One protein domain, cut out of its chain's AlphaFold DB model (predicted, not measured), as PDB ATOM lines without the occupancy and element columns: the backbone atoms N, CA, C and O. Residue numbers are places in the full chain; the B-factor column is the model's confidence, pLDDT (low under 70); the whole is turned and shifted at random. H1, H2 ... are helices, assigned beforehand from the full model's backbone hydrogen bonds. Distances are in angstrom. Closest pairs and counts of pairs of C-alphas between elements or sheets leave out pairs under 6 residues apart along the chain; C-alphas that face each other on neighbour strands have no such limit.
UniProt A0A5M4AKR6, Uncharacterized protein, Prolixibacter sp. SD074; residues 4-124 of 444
ATOM      1  N   GLU A   4     155.352 117.205 181.220       94.00
ATOM      2  CA  GLU A   4     155.860 118.572 181.097       94.00
ATOM      3  C   GLU A   4     155.390 119.250 179.810       94.00
ATOM      4  O   GLU A   4     154.811 120.330 179.873       94.00
ATOM      5  N   THR A   5     155.553 118.598 178.650       95.31
ATOM      6  CA  THR A   5     155.134 119.166 177.359       95.31
ATOM      7  C   THR A   5     153.643 119.488 177.346       95.31
ATOM      8  O   THR A   5     153.266 120.583 176.941       95.31
ATOM      9  N   LYS A   6     152.800 118.571 177.840       96.50
ATOM     10  CA  LYS A   6     151.347 118.795 177.899       96.50
ATOM     11  C   LYS A   6     150.975 119.936 178.843       96.50
ATOM     12  O   LYS A   6     150.097 120.731 178.532       96.50
ATOM     13  N   SER A   7     151.657 120.027 179.985       96.88
ATOM     14  CA  SER A   7     151.412 121.088 180.967       96.88
ATOM     15  C   SER A   7     151.835 122.459 180.429       96.88
ATOM     16  O   SER A   7     151.129 123.439 180.645       96.88
ATOM     17  N   GLN A   8     152.941 122.531 179.678       96.62
ATOM     18  CA  GLN A   8     153.386 123.762 179.017       96.62
ATOM     19  C   GLN A   8     152.440 124.179 177.887       96.62
ATOM     20  O   GLN A   8     152.091 125.353 177.784       96.62
ATOM     21  N   GLU A   9     151.979 123.225 177.074       97.00
ATOM     22  CA  GLU A   9     150.968 123.477 176.040       97.00
ATOM     23  C   GLU A   9     149.684 124.040 176.665       97.00
ATOM     24  O   GLU A   9     149.173 125.065 176.217       97.00
ATOM     25  N   LEU A  10     149.212 123.431 177.756       97.81
ATOM     26  CA  LEU A  10     148.045 123.911 178.487       97.81
ATOM     27  C   LEU A  10     148.264 125.317 179.064       97.81
ATOM     28  O   LEU A  10     147.395 126.174 178.919       97.81
ATOM     29  N   LYS A  11     149.430 125.575 179.668       96.81
ATOM     30  CA  LYS A  11     149.796 126.894 180.202       96.81
ATOM     31  C   LYS A  11     149.794 127.971 179.111       96.81
ATOM     32  O   LYS A  11     149.267 129.058 179.328       96.81
ATOM     33  N   GLY A  12     150.329 127.652 177.932       95.44
ATOM     34  CA  GLY A  12     150.317 128.542 176.769       95.44
ATOM     35  C   GLY A  12     148.918 128.783 176.194       95.44
ATOM     36  O   GLY A  12     148.635 129.870 175.706       95.44
ATOM     37  N   LEU A  13     148.012 127.803 176.277       95.75
ATOM     38  CA  LEU A  13     146.617 128.004 175.879       95.75
ATOM     39  C   LEU A  13     145.891 128.947 176.838       95.75
ATOM     40  O   LEU A  13     145.211 129.866 176.378       95.75
ATOM     41  N   VAL A  14     146.030 128.746 178.152       96.44
ATOM     42  CA  VAL A  14     145.314 129.576 179.132       96.44
ATOM     43  C   VAL A  14     145.871 130.996 179.233       96.44
ATOM     44  O   VAL A  14     145.117 131.913 179.543       96.44
ATOM     45  N   SER A  15     147.148 131.222 178.905       95.88
ATOM     46  CA  SER A  15     147.767 132.555 178.986       95.88
ATOM     47  C   SER A  15     147.166 133.586 178.021       95.88
ATOM     48  O   SER A  15     147.327 134.792 178.193       95.88
ATOM     49  N   THR A  16     146.435 133.139 177.008       95.56
ATOM     50  CA  THR A  16     145.770 134.026 176.039       95.56
ATOM     51  C   THR A  16     144.482 134.669 176.567       95.56
ATOM     52  O   THR A  16     143.975 135.613 175.960       95.56
ATOM     53  N   TYR A  17     143.950 134.195 177.696       95.88
ATOM     54  CA  TYR A  17     142.733 134.749 178.280       95.88
ATOM     55  C   TYR A  17     142.999 135.962 179.171       95.88
ATOM     56  O   TYR A  17     144.038 136.063 179.838       95.88
ATOM     57  N   ASP A  18     142.027 136.872 179.181       94.88
ATOM     58  CA  ASP A  18     141.943 137.948 180.162       94.88
ATOM     59  C   ASP A  18     141.793 137.363 181.576       94.88
ATOM     60  O   ASP A  18     141.047 136.406 181.810       94.88
ATOM     61  N   THR A  19     142.535 137.930 182.526       95.06
ATOM     62  CA  THR A  19     142.617 137.411 183.895       95.06
ATOM     63  C   THR A  19     141.305 137.550 184.655       95.06
ATOM     64  O   THR A  19     140.898 136.606 185.333       95.06
ATOM     65  N   GLU A  20     140.639 138.698 184.544       94.50
ATOM     66  CA  GLU A  20     139.396 138.971 185.265       94.50
ATOM     67  C   GLU A  20     138.289 138.037 184.788       94.50
ATOM     68  O   GLU A  20     137.573 137.438 185.600       94.50
ATOM     69  N   TRP A  21     138.180 137.900 183.465       95.31
ATOM     70  CA  TRP A  21     137.171 137.076 182.827       95.31
ATOM     71  C   TRP A  21     137.401 135.588 183.094       95.31
ATOM     72  O   TRP A  21     136.506 134.925 183.612       95.31
ATOM     73  N   PHE A  22     138.600 135.060 182.819       96.88
ATOM     74  CA  PHE A  22     138.852 133.617 182.917       96.88
ATOM     75  C   PHE A  22     138.743 133.114 184.355       96.88
ATOM     76  O   PHE A  22     138.070 132.121 184.604       96.88
ATOM     77  N   LEU A  23     139.312 133.823 185.336       97.12
ATOM     78  CA  LEU A  23     139.128 133.452 186.744       97.12
ATOM     79  C   LEU A  23     137.663 133.549 187.180       97.12
ATOM     80  O   LEU A  23     137.208 132.751 187.999       97.12
ATOM     81  N   GLY A  24     136.931 134.527 186.644       96.31
ATOM     82  CA  GLY A  24     135.513 134.713 186.917       96.31
ATOM     83  C   GLY A  24     134.674 133.555 186.390       96.31
ATOM     84  O   GLY A  24     133.844 133.011 187.116       96.31
ATOM     85  N   ASP A  25     134.936 133.150 185.151       96.06
ATOM     86  CA  ASP A  25     134.294 132.015 184.503       96.06
ATOM     87  C   ASP A  25     134.616 130.693 185.215       96.06
ATOM     88  O   ASP A  25     133.695 129.972 185.599       96.06
ATOM     89  N   LEU A  26     135.891 130.424 185.523       97.25
ATOM     90  CA  LEU A  26     136.296 129.245 186.298       97.25
ATOM     91  C   LEU A  26     135.603 129.200 187.675       97.25
ATOM     92  O   LEU A  26     135.121 128.146 188.089       97.25
ATOM     93  N   SER A  27     135.495 130.339 188.369       95.38
ATOM     94  CA  SER A  27     134.757 130.454 189.638       95.38
ATOM     95  C   SER A  27     133.256 130.183 189.464       95.38
ATOM     96  O   SER A  27     132.644 129.471 190.265       95.38
ATOM     97  N   GLY A  28     132.655 130.688 188.383       94.25
ATOM     98  CA  GLY A  28     131.272 130.390 188.006       94.25
ATOM     99  C   GLY A  28     131.044 128.900 187.735       94.25
ATOM    100  O   GLY A  28     130.075 128.318 188.227       94.25
ATOM    101  N   LEU A  29     131.966 128.255 187.020       94.94
ATOM    102  CA  LEU A  29     131.953 126.816 186.767       94.94
ATOM    103  C   LEU A  29     132.044 126.009 188.066       94.94
ATOM    104  O   LEU A  29     131.258 125.079 188.245       94.94
ATOM    105  N   MET A  30     132.914 126.396 189.006       93.00
ATOM    106  CA  MET A  30     133.009 125.736 190.316       93.00
ATOM    107  C   MET A  30     131.678 125.763 191.080       93.00
ATOM    108  O   MET A  30     131.240 124.730 191.587       93.00
ATOM    109  N   LYS A  31     130.969 126.901 191.077       89.44
ATOM    110  CA  LYS A  31     129.636 127.038 191.704       89.44
ATOM    111  C   LYS A  31     128.579 126.122 191.068       89.44
ATOM    112  O   LYS A  31     127.621 125.727 191.731       89.44
ATOM    113  N   ASN A  32     128.747 125.751 189.799       91.50
ATOM    114  CA  ASN A  32     127.803 124.900 189.075       91.50
ATOM    115  C   ASN A  32     128.012 123.393 189.306       91.50
ATOM    116  O   ASN A  32     127.062 122.639 189.073       91.50
ATOM    117  N   ILE A  33     129.174 122.962 189.824       89.19
ATOM    118  CA  ILE A  33     129.533 121.544 190.032       89.19
ATOM    119  C   ILE A  33     128.461 120.808 190.845       89.19
ATOM    120  O   ILE A  33     127.889 119.828 190.372       89.19
ATOM    121  N   ALA A  34     128.142 121.304 192.045       84.12
ATOM    122  CA  ALA A  34     127.199 120.644 192.954       84.12
ATOM    123  C   ALA A  34     125.760 120.610 192.411       84.12
ATOM    124  O   ALA A  34     124.988 119.708 192.727       84.12
ATOM    125  N   SER A  35     125.396 121.586 191.575       85.12
ATOM    126  CA  SER A  35     124.059 121.693 190.977       85.12
ATOM    127  C   SER A  35     123.878 120.867 189.698       85.12
ATOM    128  O   SER A  35     122.777 120.828 189.150       85.12
ATOM    129  N   GLY A  36     124.952 120.254 189.187       82.50
ATOM    130  CA  GLY A  36     124.938 119.526 187.918       82.50
ATOM    131  C   GLY A  36     124.679 120.408 186.691       82.50
ATOM    132  O   GLY A  36     124.309 119.884 185.642       82.50
ATOM    133  N   ARG A  37     124.859 121.730 186.789       88.25
ATOM    134  CA  ARG A  37     124.724 122.676 185.663       88.25
ATOM    135  C   ARG A  37     126.012 122.739 184.828       88.25
ATOM    136  O   ARG A  37     127.007 122.136 185.206       88.25
ATOM    137  N   ALA A  38     125.981 123.452 183.696       87.56
ATOM    138  CA  ALA A  38     127.126 123.634 182.785       87.56
ATOM    139  C   ALA A  38     127.772 122.308 182.318       87.56
ATOM    140  O   ALA A  38     128.993 122.181 182.254       87.56
ATOM    141  N   GLN A  39     126.956 121.284 182.033       88.50
ATOM    142  CA  GLN A  39     127.434 119.943 181.649       88.50
ATOM    143  C   GLN A  39     128.220 119.922 180.336       88.50
ATOM    144  O   GLN A  39     129.066 119.056 180.133       88.50
ATOM    145  N   ASP A  40     127.960 120.872 179.448       86.44
ATOM    146  CA  ASP A  40     128.713 121.082 178.219       86.44
ATOM    147  C   ASP A  40     130.185 121.437 178.488       86.44
ATOM    148  O   ASP A  40     131.066 120.973 177.758       86.44
ATOM    149  N   GLN A  41     130.461 122.174 179.570       88.31
ATOM    150  CA  GLN A  41     131.817 122.532 179.990       88.31
ATOM    151  C   GLN A  41     132.395 121.556 181.026       88.31
ATOM    152  O   GLN A  41     133.543 121.133 180.893       88.31
ATOM    153  N   LEU A  42     131.606 121.166 182.034       92.81
ATOM    154  CA  LEU A  42     132.043 120.350 183.173       92.81
ATOM    155  C   LEU A  42     131.987 118.842 182.918       92.81
ATOM    156  O   LEU A  42     132.782 118.100 183.486       92.81
ATOM    157  N   GLY A  43     131.071 118.359 182.076       89.62
ATOM    158  CA  GLY A  43     130.747 116.929 181.975       89.62
ATOM    159  C   GLY A  43     131.867 116.047 181.413       89.62
ATOM    160  O   GLY A  43     131.789 114.824 181.496       89.62
ATOM    161  N   LYS A  44     132.916 116.650 180.839       92.38
ATOM    162  CA  LYS A  44     134.092 115.952 180.294       92.38
ATOM    163  C   LYS A  44     135.339 116.054 181.183       92.38
ATOM    164  O   LYS A  44     136.366 115.466 180.842       92.38
ATOM    165  N   LEU A  45     135.269 116.811 182.275       93.19
ATOM    166  CA  LEU A  45     136.343 116.952 183.254       93.19
ATOM    167  C   LEU A  45     136.330 115.744 184.200       93.19
ATOM    168  O   LEU A  45     135.304 115.433 184.802       93.19
ATOM    169  N   SER A  46     137.459 115.051 184.339       90.50
ATOM    170  CA  SER A  46     137.605 113.908 185.254       90.50
ATOM    171  C   SER A  46     137.671 114.316 186.728       90.50
ATOM    172  O   SER A  46     137.309 113.529 187.601       90.50
ATOM    173  N   SER A  47     138.102 115.544 187.027       90.06
ATOM    174  CA  SER A  47     138.063 116.120 188.373       90.06
ATOM    175  C   SER A  47     137.830 117.630 188.295       90.06
ATOM    176  O   SER A  47     138.781 118.410 188.386       90.06
ATOM    177  N   PRO A  48     136.564 118.059 188.126       92.44
ATOM    178  CA  PRO A  48     136.228 119.441 187.808       92.44
ATOM    179  C   PRO A  48     136.891 120.476 188.722       92.44
ATOM    180  O   PRO A  48     137.622 121.330 188.238       92.44
ATOM    181  N   MET A  49     136.721 120.374 190.044       90.75
ATOM    182  CA  MET A  49     137.247 121.380 190.976       90.75
ATOM    183  C   MET A  49     138.777 121.506 190.899       90.75
ATOM    184  O   MET A  49     139.294 122.605 190.713       90.75
ATOM    185  N   ARG A  50     139.511 120.386 190.958       92.06
ATOM    186  CA  ARG A  50     140.980 120.386 190.856       92.06
ATOM    187  C   ARG A  50     141.448 120.936 189.514       92.06
ATOM    188  O   ARG A  50     142.383 121.732 189.469       92.06
ATOM    189  N   GLN A  51     140.825 120.493 188.424       95.44
ATOM    190  CA  GLN A  51     141.205 120.903 187.077       95.44
ATOM    191  C   GLN A  51     140.979 122.409 186.878       95.44
ATOM    192  O   GLN A  51     141.865 123.077 186.355       95.44
ATOM    193  N   LEU A  52     139.872 122.969 187.377       96.38
ATOM    194  CA  LEU A  52     139.609 124.413 187.329       96.38
ATOM    195  C   LEU A  52     140.612 125.210 188.180       96.38
ATOM    196  O   LEU A  52     141.148 126.212 187.710       96.38
ATOM    197  N   TYR A  53     140.950 124.735 189.384       95.50
ATOM    198  CA  TYR A  53     142.021 125.328 190.196       95.50
ATOM    199  C   TYR A  53     143.368 125.314 189.478       95.50
ATOM    200  O   TYR A  53     144.096 126.308 189.498       95.50
ATOM    201  N   PHE A  54     143.705 124.195 188.838       96.88
ATOM    202  CA  PHE A  54     144.947 124.057 188.093       96.88
ATOM    203  C   PHE A  54     145.004 125.044 186.922       96.88
ATOM    204  O   PHE A  54     146.020 125.716 186.761       96.88
ATOM    205  N   LEU A  55     143.908 125.215 186.171       98.06
ATOM    206  CA  LEU A  55     143.808 126.242 185.127       98.06
ATOM    207  C   LEU A  55     144.008 127.657 185.685       98.06
ATOM    208  O   LEU A  55     144.776 128.426 185.108       98.06
ATOM    209  N   GLY A  56     143.373 127.988 186.816       97.81
ATOM    210  CA  GLY A  56     143.550 129.282 187.483       97.81
ATOM    211  C   GLY A  56     145.006 129.527 187.893       97.81
ATOM    212  O   GLY A  56     145.565 130.588 187.616       97.81
ATOM    213  N   GLY A  57     145.663 128.515 188.464       97.44
ATOM    214  CA  GLY A  57     147.078 128.582 188.825       97.44
ATOM    215  C   GLY A  57     148.001 128.737 187.615       97.44
ATOM    216  O   GLY A  57     148.940 129.535 187.647       97.44
ATOM    217  N   LEU A  58     147.734 128.019 186.518       97.88
ATOM    218  CA  LEU A  58     148.480 128.167 185.265       97.88
ATOM    219  C   LEU A  58     148.318 129.572 184.670       97.88
ATOM    220  O   LEU A  58     149.314 130.149 184.239       97.88
ATOM    221  N   LEU A  59     147.106 130.139 184.699       97.69
ATOM    222  CA  LEU A  59     146.852 131.512 184.257       97.69
ATOM    223  C   LEU A  59     147.654 132.515 185.093       97.69
ATOM    224  O   LEU A  59     148.407 133.308 184.528       97.69
ATOM    225  N   ILE A  60     147.518 132.478 186.422       96.88
ATOM    226  CA  ILE A  60     148.194 133.424 187.327       96.88
ATOM    227  C   ILE A  60     149.715 133.311 187.236       96.88
ATOM    228  O   ILE A  60     150.412 134.306 187.391       96.88
ATOM    229  N   SER A  61     150.234 132.122 186.934       96.31
ATOM    230  CA  SER A  61     151.668 131.886 186.750       96.31
ATOM    231  C   SER A  61     152.174 132.119 185.319       96.31
ATOM    232  O   SER A  61     153.318 131.758 185.014       96.31
ATOM    233  N   SER A  62     151.341 132.648 184.420       95.19
ATOM    234  CA  SER A  62     151.679 132.888 183.012       95.19
ATOM    235  C   SER A  62     151.900 134.367 182.704       95.19
ATOM    236  O   SER A  62     151.399 135.243 183.408       95.19
ATOM    237  N   ASP A  63     152.626 134.627 181.617       88.50
ATOM    238  CA  ASP A  63     152.801 135.967 181.053       88.50
ATOM    239  C   ASP A  63     151.450 136.571 180.627       88.50
ATOM    240  O   ASP A  63     150.600 135.860 180.081       88.50
ATOM    241  N   ASP A  64     151.237 137.856 180.900       82.06
ATOM    242  CA  ASP A  64     149.989 138.590 180.665       82.06
ATOM    243  C   ASP A  64     149.931 139.290 179.297       82.06
ATOM    244  O   ASP A  64     148.856 139.714 178.867       82.06
ATOM    245  N   THR A  65     151.046 139.330 178.560       78.94
ATOM    246  CA  THR A  65     151.202 140.061 177.287       78.94
ATOM    247  C   THR A  65     150.130 139.775 176.227       78.94
ATOM    248  O   THR A  65     149.816 140.644 175.408       78.94
ATOM    249  N   HIS A  66     149.550 138.573 176.234       78.44
ATOM    250  CA  HIS A  66     148.555 138.117 175.257       78.44
ATOM    251  C   HIS A  66     147.162 137.866 175.859       78.44
ATOM    252  O   HIS A  66     146.300 137.339 175.159       78.44
ATOM    253  N   GLY A  67     146.922 138.238 177.122       81.44
ATOM    254  CA  GLY A  67     145.674 137.972 177.842       81.44
ATOM    255  C   GLY A  67     144.513 138.865 177.401       81.44
ATOM    256  O   GLY A  67     144.222 139.857 178.059       81.44
ATOM    257  N   LYS A  68     143.870 138.547 176.271       88.75
ATOM    258  CA  LYS A  68     142.786 139.365 175.688       88.75
ATOM    259  C   LYS A  68     141.503 138.593 175.408       88.75
ATOM    260  O   LYS A  68     140.466 139.219 175.191       88.75
ATOM    261  N   ASP A  69     141.559 137.265 175.380       92.44
ATOM    262  CA  ASP A  69     140.380 136.457 175.091       92.44
ATOM    263  C   ASP A  69     139.396 136.519 176.271       92.44
ATOM    264  O   ASP A  69     139.774 136.282 177.419       92.44
ATOM    265  N   ILE A  70     138.127 136.804 175.971       90.38
ATOM    266  CA  ILE A  70     137.019 136.930 176.941       90.38
ATOM    267  C   ILE A  70     135.871 135.947 176.655       90.38
ATOM    268  O   ILE A  70     134.727 136.181 177.028       90.38
ATOM    269  N   GLN A  71     136.148 134.887 175.897       89.69
ATOM    270  CA  GLN A  71     135.213 133.792 175.633       89.69
ATOM    271  C   GLN A  71     135.960 132.557 175.132       89.69
ATOM    272  O   GLN A  71     136.991 132.662 174.462       89.69
ATOM    273  N   TYR A  72     135.413 131.372 175.393       90.12
ATOM    274  CA  TYR A  72     135.907 130.147 174.774       90.12
ATOM    275  C   TYR A  72     135.401 130.008 173.342       90.12
ATOM    276  O   TYR A  72     134.229 130.255 173.063       90.12
ATOM    277  N   THR A  73     136.248 129.490 172.454       92.81
ATOM    278  CA  THR A  73     135.736 128.743 171.302       92.81
ATOM    279  C   THR A  73     135.535 127.280 171.712       92.81
ATOM    280  O   THR A  73     136.311 126.772 172.536       92.81
ATOM    281  N   PRO A  74     134.538 126.569 171.153       92.44
ATOM    282  CA  PRO A  74     134.343 125.147 171.433       92.44
ATOM    283  C   PRO A  74     135.609 124.316 171.195       92.44
ATOM    284  O   PRO A  74     135.923 123.417 171.973       92.44
ATOM    285  N   GLU A  75     136.373 124.626 170.149       94.81
ATOM    286  CA  GLU A  75     137.615 123.932 169.802       94.81
ATOM    287  C   GLU A  75     138.671 124.112 170.894       94.81
ATOM    288  O   GLU A  75     139.293 123.142 171.327       94.81
ATOM    289  N   LYS A  76     138.841 125.346 171.382       95.06
ATOM    290  CA  LYS A  76     139.856 125.681 172.381       95.06
ATOM    291  C   LYS A  76     139.518 125.100 173.751       95.06
ATOM    292  O   LYS A  76     140.399 124.527 174.389       95.06
ATOM    293  N   TRP A  77     138.249 125.149 174.168       95.69
ATOM    294  CA  TRP A  77     137.818 124.489 175.405       95.69
ATOM    295  C   TRP A  77     137.974 122.966 175.332       95.69
ATOM    296  O   TRP A  77     138.533 122.360 176.242       95.69
ATOM    297  N   ASN A  78     137.567 122.334 174.224       96.25
ATOM    298  CA  ASN A  78     137.761 120.891 174.047       96.25
ATOM    299  C   ASN A  78     139.249 120.508 174.109       96.25
ATOM    300  O   ASN A  78     139.580 119.482 174.704       96.25
ATOM    301  N   LYS A  79     140.144 121.338 173.556       97.38
ATOM    302  CA  LYS A  79     141.591 121.116 173.641       97.38
ATOM    303  C   LYS A  79     142.128 121.246 175.071       97.38
ATOM    304  O   LYS A  79     142.941 120.424 175.489       97.38
ATOM    305  N   ILE A  80     141.651 122.233 175.833       97.88
ATOM    306  CA  ILE A  80     141.964 122.384 177.265       97.88
ATOM    307  C   ILE A  80     141.561 121.117 178.034       97.88
ATOM    308  O   ILE A  80     142.382 120.542 178.745       97.88
ATOM    309  N   VAL A  81     140.326 120.645 177.843       97.38
ATOM    310  CA  VAL A  81     139.804 119.432 178.494       97.38
ATOM    311  C   VAL A  81     140.608 118.186 178.109       97.38
ATOM    312  O   VAL A  81     140.930 117.368 178.971       97.38
ATOM    313  N   GLU A  82     140.957 118.032 176.829       97.12
ATOM    314  CA  GLU A  82     141.804 116.932 176.354       97.12
ATOM    315  C   GLU A  82     143.145 116.911 177.098       97.12
ATOM    316  O   GLU A  82     143.509 115.880 177.666       97.12
ATOM    317  N   LEU A  83     143.841 118.052 177.154       98.06
ATOM    318  CA  LEU A  83     145.135 118.175 177.827       98.06
ATOM    319  C   LEU A  83     145.035 117.911 179.329       98.06
ATOM    320  O   LEU A  83     145.876 117.194 179.868       98.06
ATOM    321  N   LEU A  84     144.009 118.434 180.002       97.19
ATOM    322  CA  LEU A  84     143.772 118.183 181.427       97.19
ATOM    323  C   LEU A  84     143.625 116.683 181.719       97.19
ATOM    324  O   LEU A  84     144.310 116.143 182.589       97.19
ATOM    325  N   ASN A  85     142.790 115.988 180.944       95.69
ATOM    326  CA  ASN A  85     142.568 114.552 181.109       95.69
ATOM    327  C   ASN A  85     143.807 113.729 180.716       95.69
ATOM    328  O   ASN A  85     144.085 112.686 181.308       95.69
ATOM    329  N   GLU A  86     144.576 114.168 179.717       95.44
ATOM    330  CA  GLU A  86     145.851 113.541 179.372       95.44
ATOM    331  C   GLU A  86     146.909 113.699 180.463       95.44
ATOM    332  O   GLU A  86     147.644 112.747 180.725       95.44
ATOM    333  N   ILE A  87     146.991 114.875 181.086       94.94
ATOM    334  CA  ILE A  87     147.896 115.163 182.202       94.94
ATOM    335  C   ILE A  87     147.601 114.218 183.370       94.94
ATOM    336  O   ILE A  87     148.528 113.610 183.898       94.94
ATOM    337  N   GLU A  88     146.330 114.019 183.721       90.56
ATOM    338  CA  GLU A  88     145.933 113.069 184.771       90.56
ATOM    339  C   GLU A  88     146.341 111.634 184.456       90.56
ATOM    340  O   GLU A  88     146.958 110.970 185.288       90.56
ATOM    341  N   ARG A  89     146.112 111.189 183.214       90.56
ATOM    342  CA  ARG A  89     146.556 109.864 182.770       90.56
ATOM    343  C   ARG A  89     148.069 109.678 182.892       90.56
ATOM    344  O   ARG A  89     148.516 108.551 183.080       90.56
ATOM    345  N   GLU A  90     148.880 110.730 182.756       91.44
ATOM    346  CA  GLU A  90     150.328 110.612 182.983       91.44
ATOM    347  C   GLU A  90     150.680 110.384 184.460       91.44
ATOM    348  O   GLU A  90     151.664 109.698 184.735       91.44
ATOM    349  N   TYR A  91     149.890 110.901 185.406       88.81
ATOM    350  CA  TYR A  91     150.092 110.613 186.828       88.81
ATOM    351  C   TYR A  91     149.708 109.179 187.185       88.81
ATOM    352  O   TYR A  91     150.448 108.529 187.920       88.81
ATOM    353  N   ASP A  92     148.624 108.648 186.616       86.12
ATOM    354  CA  ASP A  92     148.221 107.255 186.846       86.12
ATOM    355  C   ASP A  92     149.304 106.266 186.391       86.12
ATOM    356  O   ASP A  92     149.609 105.288 187.077       86.12
ATOM    357  N   LYS A  93     149.969 106.563 185.265       89.12
ATOM    358  CA  LYS A  93     151.071 105.743 184.735       89.12
ATOM    359  C   LYS A  93     152.256 105.608 185.688       89.12
ATOM    360  O   LYS A  93     153.019 104.660 185.531       89.12
ATOM    361  N   LEU A  94     152.422 106.501 186.670       87.50
ATOM    362  CA  LEU A  94     153.474 106.377 187.690       87.50
ATOM    363  C   LEU A  94     153.315 105.109 188.542       87.50
ATOM    364  O   LEU A  94     154.292 104.631 189.118       87.50
ATOM    365  N   PHE A  95     152.097 104.567 188.613       89.94
ATOM    366  CA  PHE A  95     151.746 103.417 189.442       89.94
ATOM    367  C   PHE A  95     151.526 102.130 188.637       89.94
ATOM    368  O   PHE A  95     151.309 101.074 189.229       89.94
ATOM    369  N   PHE A  96     151.604 102.190 187.305       90.12
ATOM    370  CA  PHE A  96     151.464 101.025 186.434       90.12
ATOM    371  C   PHE A  96     152.815 100.385 186.102       90.12
ATOM    372  O   PHE A  96     153.836 101.078 186.091       90.12
ATOM    373  N   PRO A  97     152.839  99.063 185.848       89.62
ATOM    374  CA  PRO A  97     154.075  98.363 185.540       89.62
ATOM    375  C   PRO A  97     154.685  98.875 184.237       89.62
ATOM    376  O   PRO A  97     153.981  99.131 183.252       89.62
ATOM    377  N   LYS A  98     156.012  98.999 184.219       88.19
ATOM    378  CA  LYS A  98     156.764  99.228 182.979       88.19
ATOM    379  C   LYS A  98     156.894  97.911 182.193       88.19
ATOM    380  O   LYS A  98     156.806  96.850 182.804       88.19
ATOM    381  N   PRO A  99     157.133  97.953 180.864       85.75
ATOM    382  CA  PRO A  99     157.153  96.753 180.018       85.75
ATOM    383  C   PRO A  99     158.047  95.607 180.516       85.75
ATOM    384  O   PRO A  99     157.668  94.450 180.372       85.75
ATOM    385  N   ASP A 100     159.180  95.932 181.142       87.38
ATOM    386  CA  ASP A 100     160.173  94.961 181.624       87.38
ATOM    387  C   ASP A 100     160.252  94.895 183.164       87.38
ATOM    388  O   ASP A 100     161.248  94.446 183.727       87.38
ATOM    389  N   GLU A 101     159.240  95.406 183.871       90.62
ATOM    390  CA  GLU A 101     159.217  95.408 185.335       90.62
ATOM    391  C   GLU A 101     158.638  94.092 185.866       90.62
ATOM    392  O   GLU A 101     157.532  93.693 185.503       90.62
ATOM    393  N   GLU A 102     159.380  93.414 186.743       91.38
ATOM    394  CA  GLU A 102     158.886  92.222 187.431       91.38
ATOM    395  C   GLU A 102     157.765  92.602 188.412       91.38
ATOM    396  O   GLU A 102     157.911  93.513 189.229       91.38
ATOM    397  N   ILE A 103     156.634  91.899 188.318       94.38
ATOM    398  CA  ILE A 103     155.440  92.145 189.133       94.38
ATOM    399  C   ILE A 103     155.317  91.029 190.173       94.38
ATOM    400  O   ILE A 103     154.582  90.055 189.984       94.38
ATOM    401  N   ASP A 104     156.029  91.184 191.283       95.62
ATOM    402  CA  ASP A 104     155.931  90.304 192.447       95.62
ATOM    403  C   ASP A 104     154.912  90.827 193.487       95.62
ATOM    404  O   ASP A 104     154.184  91.805 193.268       95.62
ATOM    405  N   ASP A 105     154.793  90.138 194.623       96.50
ATOM    406  CA  ASP A 105     153.838  90.516 195.669       96.50
ATOM    407  C   ASP A 105     154.253  91.782 196.436       96.50
ATOM    408  O   ASP A 105     153.385  92.554 196.858       96.50
ATOM    409  N   GLU A 106     155.555  92.053 196.574       95.12
ATOM    410  CA  GLU A 106     156.032  93.287 197.210       95.12
ATOM    411  C   GLU A 106     155.768  94.496 196.302       95.12
ATOM    412  O   GLU A 106     155.299  95.534 196.778       95.12
ATOM    413  N   TRP A 107     155.946  94.346 194.987       95.19
ATOM    414  CA  TRP A 107     155.572  95.334 193.983       95.19
ATOM    415  C   TRP A 107     154.099  95.720 194.134       95.19
ATOM    416  O   TRP A 107     153.782  96.903 194.306       95.19
ATOM    417  N   LYS A 108     153.195  94.728 194.150       95.25
ATOM    418  CA  LYS A 108     151.744  94.956 194.279       95.25
ATOM    419  C   LYS A 108     151.411  95.684 195.574       95.25
ATOM    420  O   LYS A 108     150.705  96.689 195.541       95.25
ATOM    421  N   LYS A 109     151.951  95.218 196.698       95.69
ATOM    422  CA  LYS A 109     151.739  95.804 198.027       95.69
ATOM    423  C   LYS A 109     152.183  97.265 198.097       95.69
ATOM    424  O   LYS A 109     151.455  98.099 198.631       95.69
ATOM    425  N   ILE A 110     153.344  97.599 197.528       95.50
ATOM    426  CA  ILE A 110     153.837  98.982 197.475       95.50
ATOM    427  C   ILE A 110     152.842  99.876 196.722       95.50
ATOM    428  O   ILE A 110     152.466 100.936 197.226       95.50
ATOM    429  N   ARG A 111     152.376  99.454 195.537       94.50
ATOM    430  CA  ARG A 111     151.457 100.263 194.714       94.50
ATOM    431  C   ARG A 111     150.050 100.335 195.312       94.50
ATOM    432  O   ARG A 111     149.445 101.402 195.254       94.50
ATOM    433  N   GLN A 112     149.575  99.267 195.955       94.56
ATOM    434  CA  GLN A 112     148.295  99.236 196.677       94.56
ATOM    435  C   GLN A 112     148.202 100.289 197.785       94.56
ATOM    436  O   GLN A 112     147.102 100.719 198.108       94.56
ATOM    437  N   VAL A 113     149.330 100.718 198.355       94.00
ATOM    438  CA  VAL A 113     149.368 101.779 199.370       94.00
ATOM    439  C   VAL A 113     149.708 103.135 198.751       94.00
ATOM    440  O   VAL A 113     149.041 104.132 199.036       94.00
ATOM    441  N   ALA A 114     150.730 103.194 197.893       94.12
ATOM    442  CA  ALA A 114     151.226 104.455 197.347       94.12
ATOM    443  C   ALA A 114     150.219 105.138 196.410       94.12
ATOM    444  O   ALA A 114     150.017 106.346 196.524       94.12
ATOM    445  N   MET A 115     149.562 104.379 195.524       92.62
ATOM    446  CA  MET A 115     148.619 104.924 194.544       92.62
ATOM    447  C   MET A 115     147.405 105.597 195.202       92.62
ATOM    448  O   MET A 115     147.190 106.780 194.935       92.62
ATOM    449  N   PRO A 116     146.622 104.930 196.080       91.38
ATOM    450  CA  PRO A 116     145.480 105.586 196.706       91.38
ATOM    451  C   PRO A 116     145.906 106.739 197.612       91.38
ATOM    452  O   PRO A 116     145.223 107.753 197.620       91.38
ATOM    453  N   SER A 117     147.042 106.645 198.313       90.44
ATOM    454  CA  SER A 117     147.531 107.754 199.148       90.44
ATOM    455  C   SER A 117     147.857 108.994 198.309       90.44
ATOM    456  O   SER A 117     147.455 110.100 198.656       90.44
ATOM    457  N   PHE A 118     148.546 108.810 197.178       90.62
ATOM    458  CA  PHE A 118     148.879 109.893 196.254       90.62
ATOM    459  C   PHE A 118     147.626 110.504 195.624       90.62
ATOM    460  O   PHE A 118     147.443 111.719 195.660       90.62
ATOM    461  N   LEU A 119     146.744 109.665 195.072       87.44
ATOM    462  CA  LEU A 119     145.519 110.135 194.434       87.44
ATOM    463  C   LEU A 119     144.595 110.808 195.450       87.44
ATOM    464  O   LEU A 119     144.087 111.878 195.163       87.44
ATOM    465  N   SER A 120     144.410 110.248 196.646       86.31
ATOM    466  CA  SER A 120     143.578 110.865 197.687       86.31
ATOM    467  C   SER A 120     144.105 112.248 198.063       86.31
ATOM    468  O   SER A 120     143.334 113.199 198.058       86.31
ATOM    469  N   TYR A 121     145.414 112.378 198.302       86.88
ATOM    470  CA  TYR A 121     146.030 113.641 198.713       86.88
ATOM    471  C   TYR A 121     145.872 114.754 197.671       86.88
ATOM    472  O   TYR A 121     145.503 115.868 198.016       86.88
ATOM    473  N   PHE A 122     146.131 114.472 196.390       85.88
ATOM    474  CA  PHE A 122     146.071 115.506 195.347       85.88
ATOM    475  C   PHE A 122     144.682 115.680 194.722       85.88
ATOM    476  O   PHE A 122     144.466 116.639 193.979       85.88
ATOM    477  N   ASN A 123     143.747 114.761 194.974       80.31
ATOM    478  CA  ASN A 123     142.418 114.785 194.360       80.31
ATOM    479  C   ASN A 123     141.309 115.194 195.331       80.31
ATOM    480  O   ASN A 123     140.190 115.431 194.877       80.31
ATOM    481  N   GLN A 124     141.591 115.270 196.629       77.75
ATOM    482  CA  GLN A 124     140.642 115.731 197.634       77.75
ATOM    483  C   GLN A 124     140.998 117.152 198.069       77.75
ATOM    484  O   GLN A 124     142.147 117.447 198.380       77.75
TER     485      GLN A 124
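What this domain is: This is residues 4 to 124 of the 444 residues of an uncharacterized protein of Prolixibacter sp. SD074 (UniProt A0A5M4AKR6). The long helix H5, with H6 folding back loosely beyond its last residues, lies along the length of this elongated model, and residues 98 to 106 stick out at one end; H1 packs beside H5, and H4, side by side with H2, meets H1 about perpendicular with residues 55 to 59 alone. The printed part has 121 residues with six named helices, H1 to H6: all helix, loose, radius of gyration of the C-alphas 17.1 A, spans 53 by 33 by 23 A.

How they stand to each other: Start at H5, residues 74 to 95. H1, residues 4 to 14, touches it at a shallow tilt of 26 degrees, opposite ways; the closest C-alphas, Lys 6 and Leu 83, are 6.2 A apart. H4, residues 48 to 60, touches H1 with residues 55 to 59 alone, about perpendicular at 78 degrees; closest C-alphas Lys 11 and Leu 58, 5.4 A. H2, residues 19 to 33, touches H4 at 8 degrees, a shallow tilt, opposite ways; closest C-alphas Leu 26 and Leu 52, 5.9 A. H3, residues 39 to 42, touches no helix. H6, residues 105 to 123, only just touches H5, with 3 pairs of C-alphas within 8 A, closest Phe 95 and Arg 111, 6.2 A. Every O i to N i+4 pair is within hydrogen-bond range in H1, H2 and H4, 16 of 18 in H5 and 14 of 15 in H6.

Where its parts are: Find C-alpha 74 at (134.343, 125.147, 171.433); H5 runs 33.2 A from there. H6 runs 26.9 A to C-alpha 123 at (142.418, 114.785, 194.360).

The domain as a whole: The printed part has no cut; the link H4 to H5 is long, residues 98 to 106 stand free, and no printed residue is under 70 in pLDDT.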